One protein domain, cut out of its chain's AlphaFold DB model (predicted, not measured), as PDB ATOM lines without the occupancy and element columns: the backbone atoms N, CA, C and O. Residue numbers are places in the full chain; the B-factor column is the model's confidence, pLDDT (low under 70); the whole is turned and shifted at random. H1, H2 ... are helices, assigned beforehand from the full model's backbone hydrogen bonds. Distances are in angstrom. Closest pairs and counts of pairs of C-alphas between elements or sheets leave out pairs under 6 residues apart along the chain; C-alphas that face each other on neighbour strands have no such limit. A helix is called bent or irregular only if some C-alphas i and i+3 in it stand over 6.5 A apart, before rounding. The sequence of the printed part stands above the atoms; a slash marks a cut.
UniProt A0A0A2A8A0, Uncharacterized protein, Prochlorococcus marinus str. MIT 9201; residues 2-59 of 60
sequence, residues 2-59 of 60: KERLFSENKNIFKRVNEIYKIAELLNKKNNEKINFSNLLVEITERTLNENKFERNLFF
ATOM      1  N   LYS A   2     108.308 116.956 112.068       62.66
ATOM      2  CA  LYS A   2     109.578 116.427 111.513       62.66
ATOM      3  C   LYS A   2     110.481 117.485 110.856       62.66
ATOM      4  O   LYS A   2     111.666 117.531 111.151       62.66
ATOM      5  N   GLU A   3     109.936 118.359 110.013       64.62
ATOM      6  CA  GLU A   3     110.735 119.374 109.301       64.62
ATOM      7  C   GLU A   3     111.366 120.426 110.224       64.62
ATOM      8  O   GLU A   3     112.503 120.832 109.992       64.62
ATOM      9  N   ARG A   4     110.679 120.815 111.310       62.22
ATOM     10  CA  ARG A   4     111.245 121.729 112.319       62.22
ATOM     11  C   ARG A   4     112.441 121.092 113.022       62.22
ATOM     12  O   ARG A   4     113.504 121.699 113.036       62.22
ATOM     13  N   LEU A   5     112.306 119.836 113.452       57.81
ATOM     14  CA  LEU A   5     113.399 119.035 114.020       57.81
ATOM     15  C   LEU A   5     114.608 118.923 113.074       57.81
ATOM     16  O   LEU A   5     115.749 119.061 113.505       57.81
ATOM     17  N   PHE A   6     114.379 118.723 111.771       64.38
ATOM     18  CA  PHE A   6     115.463 118.720 110.779       64.38
ATOM     19  C   PHE A   6     116.132 120.095 110.636       64.38
ATOM     20  O   PHE A   6     117.359 120.173 110.541       64.38
ATOM     21  N   SER A   7     115.355 121.180 110.639       67.38
ATOM     22  CA  SER A   7     115.891 122.543 110.547       67.38
ATOM     23  C   SER A   7     116.665 122.970 111.800       67.38
ATOM     24  O   SER A   7     117.731 123.574 111.688       67.38
ATOM     25  N   GLU A   8     116.189 122.584 112.985       66.00
ATOM     26  CA  GLU A   8     116.860 122.823 114.264       66.00
ATOM     27  C   GLU A   8     118.176 122.047 114.332       66.00
ATOM     28  O   GLU A   8     119.215 122.642 114.615       66.00
ATOM     29  N   ASN A   9     118.183 120.770 113.932       74.25
ATOM     30  CA  ASN A   9     119.414 119.982 113.823       74.25
ATOM     31  C   ASN A   9     120.426 120.592 112.845       74.25
ATOM     32  O   ASN A   9     121.626 120.597 113.119       74.25
ATOM     33  N   LYS A  10     119.969 121.157 111.721       82.19
ATOM     34  CA  LYS A  10     120.850 121.838 110.759       82.19
ATOM     35  C   LYS A  10     121.498 123.090 111.359       82.19
ATOM     36  O   LYS A  10     122.681 123.340 111.122       82.19
ATOM     37  N   ASN A  11     120.752 123.851 112.157       84.81
ATOM     38  CA  ASN A  11     121.274 125.027 112.856       84.81
ATOM     39  C   ASN A  11     122.255 124.646 113.970       84.81
ATOM     40  O   ASN A  11     123.308 125.276 114.094       84.81
ATOM     41  N   ILE A  12     121.958 123.586 114.726       84.38
ATOM     42  CA  ILE A  12     122.866 123.028 115.737       84.38
ATOM     43  C   ILE A  12     124.174 122.589 115.072       84.38
ATOM     44  O   ILE A  12     125.248 123.001 115.503       84.38
ATOM     45  N   PHE A  13     124.100 121.844 113.966       84.50
ATOM     46  CA  PHE A  13     125.284 121.392 113.233       84.50
ATOM     47  C   PHE A  13     126.132 122.561 112.710       84.50
ATOM     48  O   PHE A  13     127.359 122.533 112.803       84.50
ATOM     49  N   LYS A  14     125.488 123.624 112.207       91.44
ATOM     50  CA  LYS A  14     126.186 124.837 111.763       91.44
ATOM     51  C   LYS A  14     126.955 125.495 112.914       91.44
ATOM     52  O   LYS A  14     128.139 125.782 112.753       91.44
ATOM     53  N   ARG A  15     126.316 125.651 114.080       89.31
ATOM     54  CA  ARG A  15     126.952 126.197 115.290       89.31
ATOM     55  C   ARG A  15     128.117 125.342 115.779       89.31
ATOM     56  O   ARG A  15     129.174 125.882 116.083       89.31
ATOM     57  N   VAL A  16     127.960 124.018 115.815       84.56
ATOM     58  CA  VAL A  16     129.038 123.093 116.214       84.56
ATOM     59  C   VAL A  16     130.246 123.235 115.285       84.56
ATOM     60  O   VAL A  16     131.379 123.301 115.754       84.56
ATOM     61  N   ASN A  17     130.017 123.353 113.975       89.38
ATOM     62  CA  ASN A  17     131.096 123.528 113.004       89.38
ATOM     63  C   ASN A  17     131.795 124.898 113.133       89.38
ATOM     64  O   ASN A  17     133.008 124.998 112.964       89.38
ATOM     65  N   GLU A  18     131.052 125.959 113.454       92.38
ATOM     66  CA  GLU A  18     131.624 127.281 113.744       92.38
ATOM     67  C   GLU A  18     132.508 127.245 115.000       92.38
ATOM     68  O   GLU A  18     133.650 127.703 114.951       92.38
ATOM     69  N   ILE A  19     132.034 126.622 116.087       90.94
ATOM     70  CA  ILE A  19     132.813 126.425 117.321       90.94
ATOM     71  C   ILE A  19     134.086 125.622 117.031       90.94
ATOM     72  O   ILE A  19     135.171 126.020 117.453       90.94
ATOM     73  N   TYR A  20     133.975 124.534 116.262       87.94
ATOM     74  CA  TYR A  20     135.120 123.712 115.867       87.94
ATOM     75  C   TYR A  20     136.178 124.520 115.104       87.94
ATOM     76  O   TYR A  20     137.358 124.462 115.443       87.94
ATOM     77  N   LYS A  21     135.772 125.323 114.113       90.31
ATOM     78  CA  LYS A  21     136.698 126.165 113.338       90.31
ATOM     79  C   LYS A  21     137.396 127.217 114.197       90.31
ATOM     80  O   LYS A  21     138.584 127.469 114.008       90.31
ATOM     81  N   ILE A  22     136.674 127.824 115.140       88.12
ATOM     82  CA  ILE A  22     137.252 128.786 116.087       88.12
ATOM     83  C   ILE A  22     138.275 128.081 116.984       88.12
ATOM     84  O   ILE A  22     139.388 128.576 117.135       88.12
ATOM     85  N   ALA A  23     137.942 126.902 117.515       80.94
ATOM     86  CA  ALA A  23     138.854 126.107 118.332       80.94
ATOM     87  C   ALA A  23     140.114 125.681 117.558       80.94
ATOM     88  O   ALA A  23     141.220 125.785 118.080       80.94
ATOM     89  N   GLU A  24     139.974 125.262 116.298       86.06
ATOM     90  CA  GLU A  24     141.111 124.913 115.443       86.06
ATOM     91  C   GLU A  24     142.031 126.122 115.207       86.06
ATOM     92  O   GLU A  24     143.254 126.006 115.309       86.06
ATOM     93  N   LEU A  25     141.456 127.295 114.927       85.88
ATOM     94  CA  LEU A  25     142.217 128.524 114.718       85.88
ATOM     95  C   LEU A  25     142.936 128.980 115.994       85.88
ATOM     96  O   LEU A  25     144.090 129.402 115.919       85.88
ATOM     97  N   LEU A  26     142.287 128.865 117.155       77.31
ATOM     98  CA  LEU A  26     142.892 129.162 118.456       77.31
ATOM     99  C   LEU A  26     144.023 128.180 118.787       77.31
ATOM    100  O   LEU A  26     145.097 128.618 119.186       77.31
ATOM    101  N   ASN A  27     143.835 126.882 118.531       75.06
ATOM    102  CA  ASN A  27     144.876 125.866 118.711       75.06
ATOM    103  C   ASN A  27     146.086 126.087 117.793       75.06
ATOM    104  O   ASN A  27     147.209 125.803 118.192       75.06
ATOM    105  N   LYS A  28     145.879 126.592 116.569       79.75
ATOM    106  CA  LYS A  28     146.970 126.909 115.631       79.75
ATOM    107  C   LYS A  28     147.705 128.210 115.975       79.75
ATOM    108  O   LYS A  28     148.874 128.335 115.627       79.75
ATOM    109  N   LYS A  29     147.031 129.192 116.593       68.88
ATOM    110  CA  LYS A  29     147.611 130.509 116.928       68.88
ATOM    111  C   LYS A  29     148.210 130.597 118.333       68.88
ATOM    112  O   LYS A  29     149.066 131.451 118.550       68.88
ATOM    113  N   ASN A  30     147.785 129.758 119.273       57.28
ATOM    114  CA  ASN A  30     148.388 129.721 120.600       57.28
ATOM    115  C   ASN A  30     149.713 128.944 120.569       57.28
ATOM    116  O   ASN A  30     149.728 127.729 120.410       57.28
ATOM    117  N   ASN A  31     150.827 129.653 120.791       58.00
ATOM    118  CA  ASN A  31     152.112 129.046 121.177       58.00
ATOM    119  C   ASN A  31     152.095 128.515 122.624       58.00
ATOM    120  O   ASN A  31     153.015 127.813 123.042       58.00
ATOM    121  N   GLU A  32     151.061 128.845 123.399       59.50
ATOM    122  CA  GLU A  32     150.851 128.311 124.739       59.50
ATOM    123  C   GLU A  32     149.979 127.055 124.679       59.50
ATOM    124  O   GLU A  32     148.886 127.060 124.111       59.50
ATOM    125  N   LYS A  33     150.448 125.972 125.314       61.16
ATOM    126  CA  LYS A  33     149.661 124.759 125.593       61.16
ATOM    127  C   LYS A  33     148.557 125.083 126.609       61.16
ATOM    128  O   LYS A  33     148.598 124.636 127.753       61.16
ATOM    129  N   ILE A  34     147.562 125.869 126.210       62.22
ATOM    130  CA  ILE A  34     146.357 126.051 127.013       62.22
ATOM    131  C   ILE A  34     145.532 124.778 126.850       62.22
ATOM    132  O   ILE A  34     144.898 124.538 125.823       62.22
ATOM    133  N   ASN A  35     145.620 123.910 127.853       64.06
ATOM    134  CA  ASN A  35     144.879 122.664 127.881       64.06
ATOM    135  C   ASN A  35     143.455 122.914 128.397       64.06
ATOM    136  O   ASN A  35     143.244 123.102 129.594       64.06
ATOM    137  N   PHE A  36     142.477 122.872 127.496       73.31
ATOM    138  CA  PHE A  36     141.058 123.021 127.828       73.31
ATOM    139  C   PHE A  36     140.396 121.730 128.330       73.31
ATOM    140  O   PHE A  36     139.193 121.739 128.579       73.31
ATOM    141  N   SER A  37     141.133 120.622 128.499       79.94
ATOM    142  CA  SER A  37     140.560 119.346 128.953       79.94
ATOM    143  C   SER A  37     139.751 119.485 130.241       79.94
ATOM    144  O   SER A  37     138.649 118.956 130.311       79.94
ATOM    145  N   ASN A  38     140.245 120.242 131.223       78.38
ATOM    146  CA  ASN A  38     139.541 120.409 132.498       78.38
ATOM    147  C   ASN A  38     138.232 121.194 132.333       78.38
ATOM    148  O   ASN A  38     137.212 120.812 132.896       78.38
ATOM    149  N   LEU A  39     138.243 122.241 131.504       80.94
ATOM    150  CA  LEU A  39     137.046 123.025 131.204       80.94
ATOM    151  C   LEU A  39     136.007 122.188 130.439       80.94
ATOM    152  O   LEU A  39     134.814 122.277 130.708       80.94
ATOM    153  N   LEU A  40     136.455 121.349 129.500       80.88
ATOM    154  CA  LEU A  40     135.584 120.436 128.757       80.88
ATOM    155  C   LEU A  40     134.943 119.385 129.669       80.88
ATOM    156  O   LEU A  40     133.749 119.122 129.525       80.88
ATOM    157  N   VAL A  41     135.705 118.810 130.606       84.69
ATOM    158  CA  VAL A  41     135.175 117.874 131.613       84.69
ATOM    159  C   VAL A  41     134.096 118.556 132.453       84.69
ATOM    160  O   VAL A  41     132.986 118.039 132.541       84.69
ATOM    161  N   GLU A  42     134.367 119.756 132.966       84.44
ATOM    162  CA  GLU A  42     133.419 120.501 133.799       84.44
ATOM    163  C   GLU A  42     132.124 120.860 133.047       84.44
ATOM    164  O   GLU A  42     131.020 120.656 133.556       84.44
ATOM    165  N   ILE A  43     132.232 121.354 131.808       82.31
ATOM    166  CA  ILE A  43     131.059 121.664 130.974       82.31
ATOM    167  C   ILE A  43     130.253 120.390 130.680       82.31
ATOM    168  O   ILE A  43     129.019 120.420 130.705       82.31
ATOM    169  N   THR A  44     130.931 119.265 130.439       82.00
ATOM    170  CA  THR A  44     130.281 117.976 130.164       82.00
ATOM    171  C   THR A  44     129.519 117.472 131.389       82.00
ATOM    172  O   THR A  44     128.360 117.078 131.262       82.00
ATOM    173  N   GLU A  45     130.116 117.538 132.581       87.38
ATOM    174  CA  GLU A  45     129.455 117.163 133.837       87.38
ATOM    175  C   GLU A  45     128.224 118.031 134.121       87.38
ATOM    176  O   GLU A  45     127.158 117.501 134.451       87.38
ATOM    177  N   ARG A  46     128.329 119.353 133.935       85.12
ATOM    178  CA  ARG A  46     127.192 120.276 134.092       85.12
ATOM    179  C   ARG A  46     126.061 119.941 133.124       85.12
ATOM    180  O   ARG A  46     124.924 119.770 133.553       85.12
ATOM    181  N   THR A  47     126.391 119.731 131.852       83.25
ATOM    182  CA  THR A  47     125.415 119.377 130.809       83.25
ATOM    183  C   THR A  47     124.717 118.047 131.105       83.25
ATOM    184  O   THR A  47     123.514 117.905 130.891       83.25
ATOM    185  N   LEU A  48     125.446 117.044 131.602       81.38
ATOM    186  CA  LEU A  48     124.857 115.757 131.981       81.38
ATOM    187  C   LEU A  48     123.907 115.893 133.176       81.38
ATOM    188  O   LEU A  48     122.832 115.287 133.174       81.38
ATOM    189  N   ASN A  49     124.274 116.701 134.172       82.75
ATOM    190  CA  ASN A  49     123.425 116.970 135.330       82.75
ATOM    191  C   ASN A  49     122.151 117.733 134.946       82.75
ATOM    192  O   ASN A  49     121.066 117.350 135.383       82.75
ATOM    193  N   GLU A  50     122.258 118.745 134.084       75.19
ATOM    194  CA  GLU A  50     121.111 119.492 133.553       75.19
ATOM    195  C   GLU A  50     120.169 118.582 132.753       75.19
ATOM    196  O   GLU A  50     118.976 118.534 133.044       75.19
ATOM    197  N   ASN A  51     120.693 117.755 131.839       70.56
ATOM    198  CA  ASN A  51     119.883 116.795 131.075       70.56
ATOM    199  C   ASN A  51     119.165 115.767 131.966       70.56
ATOM    200  O   ASN A  51     118.050 115.332 131.663       70.56
ATOM    201  N   LYS A  52     119.800 115.336 133.064       70.50
ATOM    202  CA  LYS A  52     119.174 114.436 134.042       70.50
ATOM    203  C   LYS A  52     118.041 115.139 134.790       70.50
ATOM    204  O   LYS A  52     117.006 114.522 135.042       70.50
ATOM    205  N   PHE A  53     118.230 116.413 135.121       62.16
ATOM    206  CA  PHE A  53     117.222 117.234 135.780       62.16
ATOM    207  C   PHE A  53     116.026 117.514 134.861       62.16
ATOM    208  O   PHE A  53     114.888 117.304 135.271       62.16
ATOM    209  N   GLU A  54     116.268 117.877 133.598       57.81
ATOM    210  CA  GLU A  54     115.213 118.065 132.598       57.81
ATOM    211  C   GLU A  54     114.419 116.779 132.371       57.81
ATOM    212  O   GLU A  54     113.193 116.803 132.427       57.81
ATOM    213  N   ARG A  55     115.089 115.625 132.209       57.59
ATOM    214  CA  ARG A  55     114.399 114.330 132.107       57.59
ATOM    215  C   ARG A  55     113.452 114.096 133.280       57.59
ATOM    216  O   ARG A  55     112.305 113.746 133.045       57.59
ATOM    217  N   ASN A  56     113.894 114.321 134.516       59.03
ATOM    218  CA  ASN A  56     113.042 114.131 135.692       59.03
ATOM    219  C   ASN A  56     111.827 115.071 135.716       59.03
ATOM    220  O   ASN A  56     110.787 114.688 136.242       59.03
ATOM    221  N   LEU A  57     111.937 116.267 135.135       53.31
ATOM    222  CA  LEU A  57     110.841 117.232 135.068       53.31
ATOM    223  C   LEU A  57     109.791 116.866 134.005       53.31
ATOM    224  O   LEU A  57     108.621 117.174 134.184       53.31
ATOM    225  N   PHE A  58     110.189 116.187 132.924       51.97
ATOM    226  CA  PHE A  58     109.284 115.736 131.855       51.97
ATOM    227  C   PHE A  58     108.644 114.354 132.104       51.97
ATOM    228  O   PHE A  58     107.888 113.876 131.258       51.97
ATOM    229  N   PHE A  59     108.953 113.701 133.231       50.75
ATOM    230  CA  PHE A  59     108.330 112.442 133.672       50.75
ATOM    231  C   PHE A  59     107.343 112.614 134.849       50.75
ATOM    232  O   PHE A  59     106.775 111.616 135.296       50.75
TER     233      PHE A  59
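AT A GLANCE: This is residues 2 to 59 of the 60 residues of an uncharacterized protein of Prochlorococcus marinus str. MIT 9201 (UniProt A0A0A2A8A0). What shape do the two helices make? The model is an open, flat U: from residue 2 the long helix H1 runs out, residues 30 to 36 make the turn, and H2 runs back, with an empty gap between the two arms. The arms spread farther from each other away from the turn. What is it built of, and how large is it? The printed part has 58 residues with two named helices, H1 then H2, and no named strand; its class is all helix. It is only just extended, close to loose, with a radius of gyration of the C-alphas of 15.9 A and spans of 48 by 28 by 7 A.

HOW THE PARTS SIT: Do the two helices meet? H1, residues 2 to 29, and H2, residues 37 to 57, are apart: no C-alpha of the one is within 8 A of the other. A short link of 7 residues joins them. Which stretches stand free? Residues 2 to 25 of H1, residues 28 to 33, and residues 36 to 59, of which 37 to 57 belong to H2, stand free, with no C-alpha 8 or more apart along the chain within 10 A. Are the helix backbones intact? In H1 and H2 every O i to N i+4 pair is within hydrogen-bond range, and neither helix is bent.

IN THESE COORDINATES: Where does H1 run? Its 28 residues go from C-alpha 2 at (109.578, 116.427, 111.513) to C-alpha 29 at (147.611, 130.509, 116.928), 40.9 A. Where does H2 run? Its 21 residues go from C-alpha 37 at (140.560, 119.346, 128.953) to C-alpha 57 at (110.841, 117.232, 135.068), 30.4 A.

THE WHOLE: How far does it reach? The two C-alphas farthest apart, those of Asn 31 and Phe 59, are 48.5 A apart, and the printed part has no cut. Where is confidence low? The mean pLDDT of the printed part is 74.7, and residues 2 to 8, 29 to 35 and 53 to 59 are under 70.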